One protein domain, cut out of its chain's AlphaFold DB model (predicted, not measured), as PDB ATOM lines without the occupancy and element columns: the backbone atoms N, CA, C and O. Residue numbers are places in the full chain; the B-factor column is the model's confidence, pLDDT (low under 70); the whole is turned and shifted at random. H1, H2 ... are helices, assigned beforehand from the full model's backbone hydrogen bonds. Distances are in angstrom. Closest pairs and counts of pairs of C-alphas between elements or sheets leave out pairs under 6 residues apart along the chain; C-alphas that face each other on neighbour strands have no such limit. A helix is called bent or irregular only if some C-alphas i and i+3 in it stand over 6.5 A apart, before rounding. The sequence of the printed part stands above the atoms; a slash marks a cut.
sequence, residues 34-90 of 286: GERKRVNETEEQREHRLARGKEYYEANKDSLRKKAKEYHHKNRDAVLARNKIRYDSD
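What this domain is: This is residues 34 to 90 of the 286 residues of the protein "HNHc domain-containing protein" of Rhodospirillaceae bacterium (UniProt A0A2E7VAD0). The long bent helix H2 and the helix H3 make an open, U-shaped path of three straight pieces, H2a, H2b and H3, joined end to end at two corners, with an empty middle and no core. The short helix H1 folds back by a turn at the start of H2a. The printed part has 57 residues with three named helices in the order H1, H2, H3 and no named strand; its class is all helix. The whole is extended, with a radius of gyration of the C-alphas of 17.1 A, and flat, spanning 41 by 31 by 17 A.

How they stand to each other: Start at H2, residues 43 to 74, assigned as one helix by its hydrogen bonds but bent: C-alphas 59 and 62 are 8.4 A apart. Its arms H2a, residues 43 to 59, and H2b, residues 62 to 74, stand about perpendicular at 77 degrees. They are close but not clearly touching, their closest C-alphas being those of Tyr 57 and Leu 64, 8.0 A apart. Look next at H3, residues 76 to 88, about perpendicular to H2b at 79 degrees. These two are close but not clearly touching; their closest C-alphas, of His 72 and Val 79, are 7.7 A apart. At the other end, H1, residues 34 to 39, is close to H2a but not clearly touching, with the C-alphas of Arg 38 and Arg 46 closest at 7.9 A. They run opposite ways at a steep tilt of 48 degrees. H2a and H3 are apart. In H1, H2a, H2b and H3, every O i to N i+4 pair is within hydrogen-bond range.

Where its parts are: Find C-alpha 43 at (-5.639, -46.603, 12.987); from there H2a runs 24.2 A to C-alpha 59. H2b covers 18.4 A, and H3 18.1 A to C-alpha 88 at (-28.824, -27.312, 38.780). H1 is 8.9 A long.

The domain as a whole: The C-alphas farthest apart, of Glu 44 and Asp 88, are 42.0 A apart. The printed part has no cut, and both links are tight. Mean pLDDT of the printed part is 88.3; residue 34 alone is under 70.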
ATOM      1  N   GLY A  34     -22.247 -43.086   9.525       68.38
ATOM      2  CA  GLY A  34     -21.030 -42.407   9.968       68.38
ATOM      3  C   GLY A  34     -20.388 -43.039  11.206       68.38
ATOM      4  O   GLY A  34     -19.171 -42.998  11.333       68.38
ATOM      5  N   GLU A  35     -21.172 -43.637  12.103       73.00
ATOM      6  CA  GLU A  35     -20.660 -44.363  13.270       73.00
ATOM      7  C   GLU A  35     -20.073 -45.714  12.880       73.00
ATOM      8  O   GLU A  35     -18.932 -45.980  13.243       73.00
ATOM      9  N   ARG A  36     -20.762 -46.501  12.044       73.38
ATOM     10  CA  ARG A  36     -20.218 -47.761  11.500       73.38
ATOM     11  C   ARG A  36     -18.885 -47.551  10.790       73.38
ATOM     12  O   ARG A  36     -17.944 -48.310  10.985       73.38
ATOM     13  N   LYS A  37     -18.784 -46.480   9.999       71.69
ATOM     14  CA  LYS A  37     -17.545 -46.128   9.297       71.69
ATOM     15  C   LYS A  37     -16.403 -45.749  10.247       71.69
ATOM     16  O   LYS A  37     -15.255 -45.953   9.892       71.69
ATOM     17  N   ARG A  38     -16.708 -45.192  11.426       74.19
ATOM     18  CA  ARG A  38     -15.715 -44.852  12.462       74.19
ATOM     19  C   ARG A  38     -15.281 -46.063  13.285       74.19
ATOM     20  O   ARG A  38     -14.138 -46.104  13.712       74.19
ATOM     21  N   VAL A  39     -16.188 -47.008  13.532       74.00
ATOM     22  CA  VAL A  39     -15.896 -48.234  14.294       74.00
ATOM     23  C   VAL A  39     -15.024 -49.193  13.483       74.00
ATOM     24  O   VAL A  39     -14.127 -49.812  14.037       74.00
ATOM     25  N   ASN A  40     -15.235 -49.250  12.167       73.00
ATOM     26  CA  ASN A  40     -14.454 -50.083  11.247       73.00
ATOM     27  C   ASN A  40     -13.276 -49.321  10.600       73.00
ATOM     28  O   ASN A  40     -12.763 -49.736   9.562       73.00
ATOM     29  N   GLU A  41     -12.893 -48.173  11.169       80.50
ATOM     30  CA  GLU A  41     -11.776 -47.349  10.701       80.50
ATOM     31  C   GLU A  41     -10.451 -47.945  11.195       80.50
ATOM     32  O   GLU A  41     -10.307 -48.233  12.384       80.50
ATOM     33  N   THR A  42      -9.468 -48.105  10.307       86.38
ATOM     34  CA  THR A  42      -8.112 -48.488  10.728       86.38
ATOM     35  C   THR A  42      -7.423 -47.334  11.460       86.38
ATOM     36  O   THR A  42      -7.793 -46.167  11.306       86.38
ATOM     37  N   GLU A  43      -6.389 -47.629  12.250       83.00
ATOM     38  CA  GLU A  43      -5.639 -46.603  12.987       83.00
ATOM     39  C   GLU A  43      -5.073 -45.520  12.046       83.00
ATOM     40  O   GLU A  43      -5.264 -44.330  12.289       83.00
ATOM     41  N   GLU A  44      -4.525 -45.921  10.895       83.56
ATOM     42  CA  GLU A  44      -4.042 -45.008   9.847       83.56
ATOM     43  C   GLU A  44      -5.155 -44.128   9.257       83.56
ATOM     44  O   GLU A  44      -4.975 -42.926   9.049       83.56
ATOM     45  N   GLN A  45      -6.339 -44.696   9.004       85.38
ATOM     46  CA  GLN A  45      -7.484 -43.933   8.498       85.38
ATOM     47  C   GLN A  45      -7.949 -42.893   9.527       85.38
ATOM     48  O   GLN A  45      -8.231 -41.743   9.166       85.38
ATOM     49  N   ARG A  46      -7.948 -43.269  10.812       84.88
ATOM     50  CA  ARG A  46      -8.276 -42.388  11.935       84.88
ATOM     51  C   ARG A  46      -7.271 -41.253  12.057       84.88
ATOM     52  O   ARG A  46      -7.686 -40.100  12.198       84.88
ATOM     53  N   GLU A  47      -5.977 -41.543  11.978       88.00
ATOM     54  CA  GLU A  47      -4.921 -40.530  12.006       88.00
ATOM     55  C   GLU A  47      -5.031 -39.565  10.829       88.00
ATOM     56  O   GLU A  47      -5.072 -38.350  11.035       88.00
ATOM     57  N   HIS A  48      -5.193 -40.082   9.613       87.44
ATOM     58  CA  HIS A  48      -5.363 -39.266   8.415       87.44
ATOM     59  C   HIS A  48      -6.600 -38.354   8.509       87.44
ATOM     60  O   HIS A  48      -6.546 -37.166   8.178       87.44
ATOM     61  N   ARG A  49      -7.728 -38.857   9.029       89.81
ATOM     62  CA  ARG A  49      -8.935 -38.050   9.267       89.81
ATOM     63  C   ARG A  49      -8.707 -36.959  10.315       89.81
ATOM     64  O   ARG A  49      -9.188 -35.839  10.132       89.81
ATOM     65  N   LEU A  50      -8.014 -37.272  11.412       89.19
ATOM     66  CA  LEU A  50      -7.685 -36.300  12.459       89.19
ATOM     67  C   LEU A  50      -6.721 -35.224  11.944       89.19
ATOM     68  O   LEU A  50      -6.959 -34.042  12.194       89.19
ATOM     69  N   ALA A  51      -5.698 -35.611  11.178       88.56
ATOM     70  CA  ALA A  51      -4.754 -34.700  10.536       88.56
ATOM     71  C   ALA A  51      -5.477 -33.741   9.584       88.56
ATOM     72  O   ALA A  51      -5.398 -32.524   9.755       88.56
ATOM     73  N   ARG A  52      -6.317 -34.273   8.687       89.69
ATOM     74  CA  ARG A  52      -7.134 -33.463   7.773       89.69
ATOM     75  C   ARG A  52      -8.105 -32.539   8.515       89.69
ATOM     76  O   ARG A  52      -8.350 -31.411   8.093       89.69
ATOM     77  N   GLY A  53      -8.671 -33.002   9.631       89.12
ATOM     78  CA  GLY A  53      -9.525 -32.190  10.501       89.12
ATOM     79  C   GLY A  53      -8.768 -31.033  11.159       89.12
ATOM     80  O   GLY A  53      -9.293 -29.921  11.236       89.12
ATOM     81  N   LYS A  54      -7.525 -31.275  11.588       91.69
ATOM     82  CA  LYS A  54      -6.633 -30.261  12.160       91.69
ATOM     83  C   LYS A  54      -6.230 -29.221  11.114       91.69
ATOM     84  O   LYS A  54      -6.351 -28.031  11.381       91.69
ATOM     85  N   GLU A  55      -5.832 -29.657   9.922       91.00
ATOM     86  CA  GLU A  55      -5.502 -28.773   8.795       91.00
ATOM     87  C   GLU A  55      -6.691 -27.898   8.396       91.00
ATOM     88  O   GLU A  55      -6.561 -26.680   8.283       91.00
ATOM     89  N   TYR A  56      -7.879 -28.499   8.267       91.88
ATOM     90  CA  TYR A  56      -9.103 -27.758   7.988       91.88
ATOM     91  C   TYR A  56      -9.401 -26.724   9.079       91.88
ATOM     92  O   TYR A  56      -9.723 -25.577   8.762       91.88
ATOM     93  N   TYR A  57      -9.296 -27.108  10.354       91.12
ATOM     94  CA  TYR A  57      -9.521 -26.183  11.460       91.12
ATOM     95  C   TYR A  57      -8.537 -25.015  11.416       91.12
ATOM     96  O   TYR A  57      -8.980 -23.875  11.507       91.12
ATOM     97  N   GLU A  58      -7.240 -25.259  11.217       90.62
ATOM     98  CA  GLU A  58      -6.253 -24.176  11.187       90.62
ATOM     99  C   GLU A  58      -6.416 -23.248   9.985       90.62
ATOM    100  O   GLU A  58      -6.360 -22.027  10.153       90.62
ATOM    101  N   ALA A  59      -6.724 -23.796   8.808       92.62
ATOM    102  CA  ALA A  59      -7.022 -23.008   7.615       92.62
ATOM    103  C   ALA A  59      -8.299 -22.154   7.761       92.62
ATOM    104  O   ALA A  59      -8.440 -21.134   7.091       92.62
ATOM    105  N   ASN A  60      -9.236 -22.540   8.641       92.94
ATOM    106  CA  ASN A  60     -10.553 -21.900   8.768       92.94
ATOM    107  C   ASN A  60     -10.833 -21.285  10.149       92.94
ATOM    108  O   ASN A  60     -11.955 -20.828  10.399       92.94
ATOM    109  N   LYS A  61      -9.853 -21.254  11.059       92.88
ATOM    110  CA  LYS A  61     -10.080 -20.972  12.486       92.88
ATOM    111  C   LYS A  61     -10.779 -19.642  12.738       92.88
ATOM    112  O   LYS A  61     -11.672 -19.570  13.579       92.88
ATOM    113  N   ASP A  62     -10.427 -18.599  11.994       92.69
ATOM    114  CA  ASP A  62     -10.980 -17.260  12.200       92.69
ATOM    115  C   ASP A  62     -12.427 -17.163  11.701       92.69
ATOM    116  O   ASP A  62     -13.287 -16.615  12.395       92.69
ATOM    117  N   SER A  63     -12.732 -17.793  10.560       93.50
ATOM    118  CA  SER A  63     -14.096 -17.903  10.026       93.50
ATOM    119  C   SER A  63     -14.998 -18.725  10.952       93.50
ATOM    120  O   SER A  63     -16.103 -18.299  11.297       93.50
ATOM    121  N   LEU A  64     -14.503 -19.866  11.442       91.25
ATOM    122  CA  LEU A  64     -15.215 -20.711  12.401       91.25
ATOM    123  C   LEU A  64     -15.464 -19.974  13.725       91.25
ATOM    124  O   LEU A  64     -16.583 -20.001  14.240       91.25
ATOM    125  N   ARG A  65     -14.468 -19.247  14.248       91.62
ATOM    126  CA  ARG A  65     -14.612 -18.414  15.456       91.62
ATOM    127  C   ARG A  65     -15.624 -17.289  15.265       91.62
ATOM    128  O   ARG A  65     -16.387 -17.011  16.189       91.62
ATOM    129  N   LYS A  66     -15.657 -16.650  14.091       93.12
ATOM    130  CA  LYS A  66     -16.648 -15.616  13.762       93.12
ATOM    131  C   LYS A  66     -18.064 -16.196  13.759       93.12
ATOM    132  O   LYS A  66     -18.915 -15.700  14.495       93.12
ATOM    133  N   LYS A  67     -18.289 -17.299  13.037       93.44
ATOM    134  CA  LYS A  67     -19.581 -18.006  13.017       93.44
ATOM    135  C   LYS A  67     -20.013 -18.456  14.416       93.44
ATOM    136  O   LYS A  67     -21.170 -18.281  14.789       93.44
ATOM    137  N   ALA A  68     -19.085 -18.975  15.223       90.62
ATOM    138  CA  ALA A  68     -19.363 -19.382  16.601       90.62
ATOM    139  C   ALA A  68     -19.764 -18.196  17.497       90.62
ATOM    140  O   ALA A  68     -20.710 -18.311  18.277       90.62
ATOM    141  N   LYS A  69     -19.093 -17.041  17.363       92.31
ATOM    142  CA  LYS A  69     -19.471 -15.803  18.066       92.31
ATOM    143  C   LYS A  69     -20.865 -15.327  17.662       92.31
ATOM    144  O   LYS A  69     -21.661 -15.008  18.539       92.31
ATOM    145  N   GLU A  70     -21.172 -15.311  16.367       94.31
ATOM    146  CA  GLU A  70     -22.491 -14.921  15.853       94.31
ATOM    147  C   GLU A  70     -23.597 -15.860  16.352       94.31
ATOM    148  O   GLU A  70     -24.640 -15.396  16.816       94.31
ATOM    149  N   TYR A  71     -23.353 -17.173  16.333       93.19
ATOM    150  CA  TYR A  71     -24.275 -18.158  16.893       93.19
ATOM    151  C   TYR A  71     -24.501 -17.931  18.391       93.19
ATOM    152  O   TYR A  71     -25.650 -17.870  18.828       93.19
ATOM    153  N   HIS A  72     -23.432 -17.763  19.178       91.12
ATOM    154  CA  HIS A  72     -23.550 -17.524  20.617       91.12
ATOM    155  C   HIS A  72     -24.275 -16.210  20.915       91.12
ATOM    156  O   HIS A  72     -25.067 -16.163  21.844       91.12
ATOM    157  N   HIS A  73     -24.042 -15.148  20.140       90.19
ATOM    158  CA  HIS A  73     -24.769 -13.888  20.298       90.19
ATOM    159  C   HIS A  73     -26.274 -14.078  20.070       90.19
ATOM    160  O   HIS A  73     -27.074 -13.660  20.900       90.19
ATOM    161  N   LYS A  74     -26.659 -14.766  18.986       94.06
ATOM    162  CA  LYS A  74     -28.068 -15.024  18.641       94.06
ATOM    163  C   LYS A  74     -28.768 -16.001  19.594       94.06
ATOM    164  O   LYS A  74     -29.974 -15.911  19.767       94.06
ATOM    165  N   ASN A  75     -28.028 -16.925  20.208       93.50
ATOM    166  CA  ASN A  75     -28.584 -18.006  21.036       93.50
ATOM    167  C   ASN A  75     -28.176 -17.908  22.513       93.50
ATOM    168  O   ASN A  75     -28.286 -18.892  23.249       93.50
ATOM    169  N   ARG A  76     -27.676 -16.748  22.951       92.62
ATOM    170  CA  ARG A  76     -27.059 -16.561  24.272       92.62
ATOM    171  C   ARG A  76     -27.960 -17.058  25.394       92.62
ATOM    172  O   ARG A  76     -27.524 -17.852  26.222       92.62
ATOM    173  N   ASP A  77     -29.212 -16.626  25.394       93.06
ATOM    174  CA  ASP A  77     -30.119 -16.888  26.508       93.06
ATOM    175  C   ASP A  77     -30.566 -18.355  26.540       93.06
ATOM    176  O   ASP A  77     -30.565 -18.972  27.604       93.06
ATOM    177  N   ALA A  78     -30.811 -18.967  25.376       92.50
ATOM    178  CA  ALA A  78     -31.113 -20.396  25.269       92.50
ATOM    179  C   ALA A  78     -29.936 -21.280  25.729       92.50
ATOM    180  O   ALA A  78     -30.130 -22.289  26.412       92.50
ATOM    181  N   VAL A  79     -28.698 -20.897  25.391       90.38
ATOM    182  CA  VAL A  79     -27.483 -21.596  25.842       90.38
ATOM    183  C   VAL A  79     -27.300 -21.454  27.354       90.38
ATOM    184  O   VAL A  79     -27.008 -22.444  28.028       90.38
ATOM    185  N   LEU A  80     -27.494 -20.252  27.903       91.19
ATOM    186  CA  LEU A  80     -27.395 -20.012  29.344       91.19
ATOM    187  C   LEU A  80     -28.472 -20.771  30.125       91.19
ATOM    188  O   LEU A  80     -28.143 -21.395  31.132       91.19
ATOM    189  N   ALA A  81     -29.716 -20.792  29.642       91.25
ATOM    190  CA  ALA A  81     -30.804 -21.551  30.254       91.25
ATOM    191  C   ALA A  81     -30.492 -23.057  30.296       91.25
ATOM    192  O   ALA A  81     -30.596 -23.683  31.350       91.25
ATOM    193  N   ARG A  82     -30.004 -23.626  29.185       91.25
ATOM    194  CA  ARG A  82     -29.578 -25.034  29.128       91.25
ATOM    195  C   ARG A  82     -28.422 -25.329  30.087       91.25
ATOM    196  O   ARG A  82     -28.434 -26.345  30.776       91.25
ATOM    197  N   ASN A  83     -27.427 -24.442  30.149       89.69
ATOM    198  CA  ASN A  83     -26.297 -24.585  31.067       89.69
ATOM    199  C   ASN A  83     -26.732 -24.509  32.532       89.69
ATOM    200  O   ASN A  83     -26.180 -25.241  33.348       89.69
ATOM    201  N   LYS A  84     -27.712 -23.652  32.846       92.12
ATOM    202  CA  LYS A  84     -28.293 -23.535  34.183       92.12
ATOM    203  C   LYS A  84     -28.984 -24.835  34.588       92.12
ATOM    204  O   LYS A  84     -28.611 -25.396  35.605       92.12
ATOM    205  N   ILE A  85     -29.878 -25.368  33.750       92.31
ATOM    206  CA  ILE A  85     -30.550 -26.659  33.999       92.31
ATOM    207  C   ILE A  85     -29.522 -27.768  34.250       92.31
ATOM    208  O   ILE A  85     -29.642 -28.529  35.202       92.31
ATOM    209  N   ARG A  86     -28.469 -27.820  33.429       89.38
ATOM    210  CA  ARG A  86     -27.393 -28.806  33.564       89.38
ATOM    211  C   ARG A  86     -26.572 -28.643  34.853       89.38
ATOM    212  O   ARG A  86     -26.064 -29.635  35.361       89.38
ATOM    213  N   TYR A  87     -26.364 -27.419  35.335       88.25
ATOM    214  CA  TYR A  87     -25.665 -27.176  36.600       88.25
ATOM    215  C   TYR A  87     -26.562 -27.518  37.794       88.25
ATOM    216  O   TYR A  87     -26.119 -28.182  38.726       88.25
ATOM    217  N   ASP A  88     -27.829 -27.115  37.727       91.25
ATOM    218  CA  ASP A  88     -28.824 -27.312  38.780       91.25
ATOM    219  C   ASP A  88     -29.229 -28.790  38.932       91.25
ATOM    220  O   ASP A  88     -29.618 -29.197  40.023       91.25
ATOM    221  N   SER A  89     -29.093 -29.611  37.882       92.94
ATOM    222  CA  SER A  89     -29.365 -31.054  37.950       92.94
ATOM    223  C   SER A  89     -28.371 -31.832  38.819       92.94
ATOM    224  O   SER A  89     -28.712 -32.907  39.297       92.94
ATOM    225  N   ASP A  90     -27.141 -31.330  38.987       91.00
ATOM    226  CA  ASP A  90     -26.125 -31.939  39.860       91.00
ATOM    227  C   ASP A  90     -25.087 -30.897  40.328       91.00
ATOM    228  O   ASP A  90     -23.958 -30.847  39.822       91.00
TER     229      ASP A  90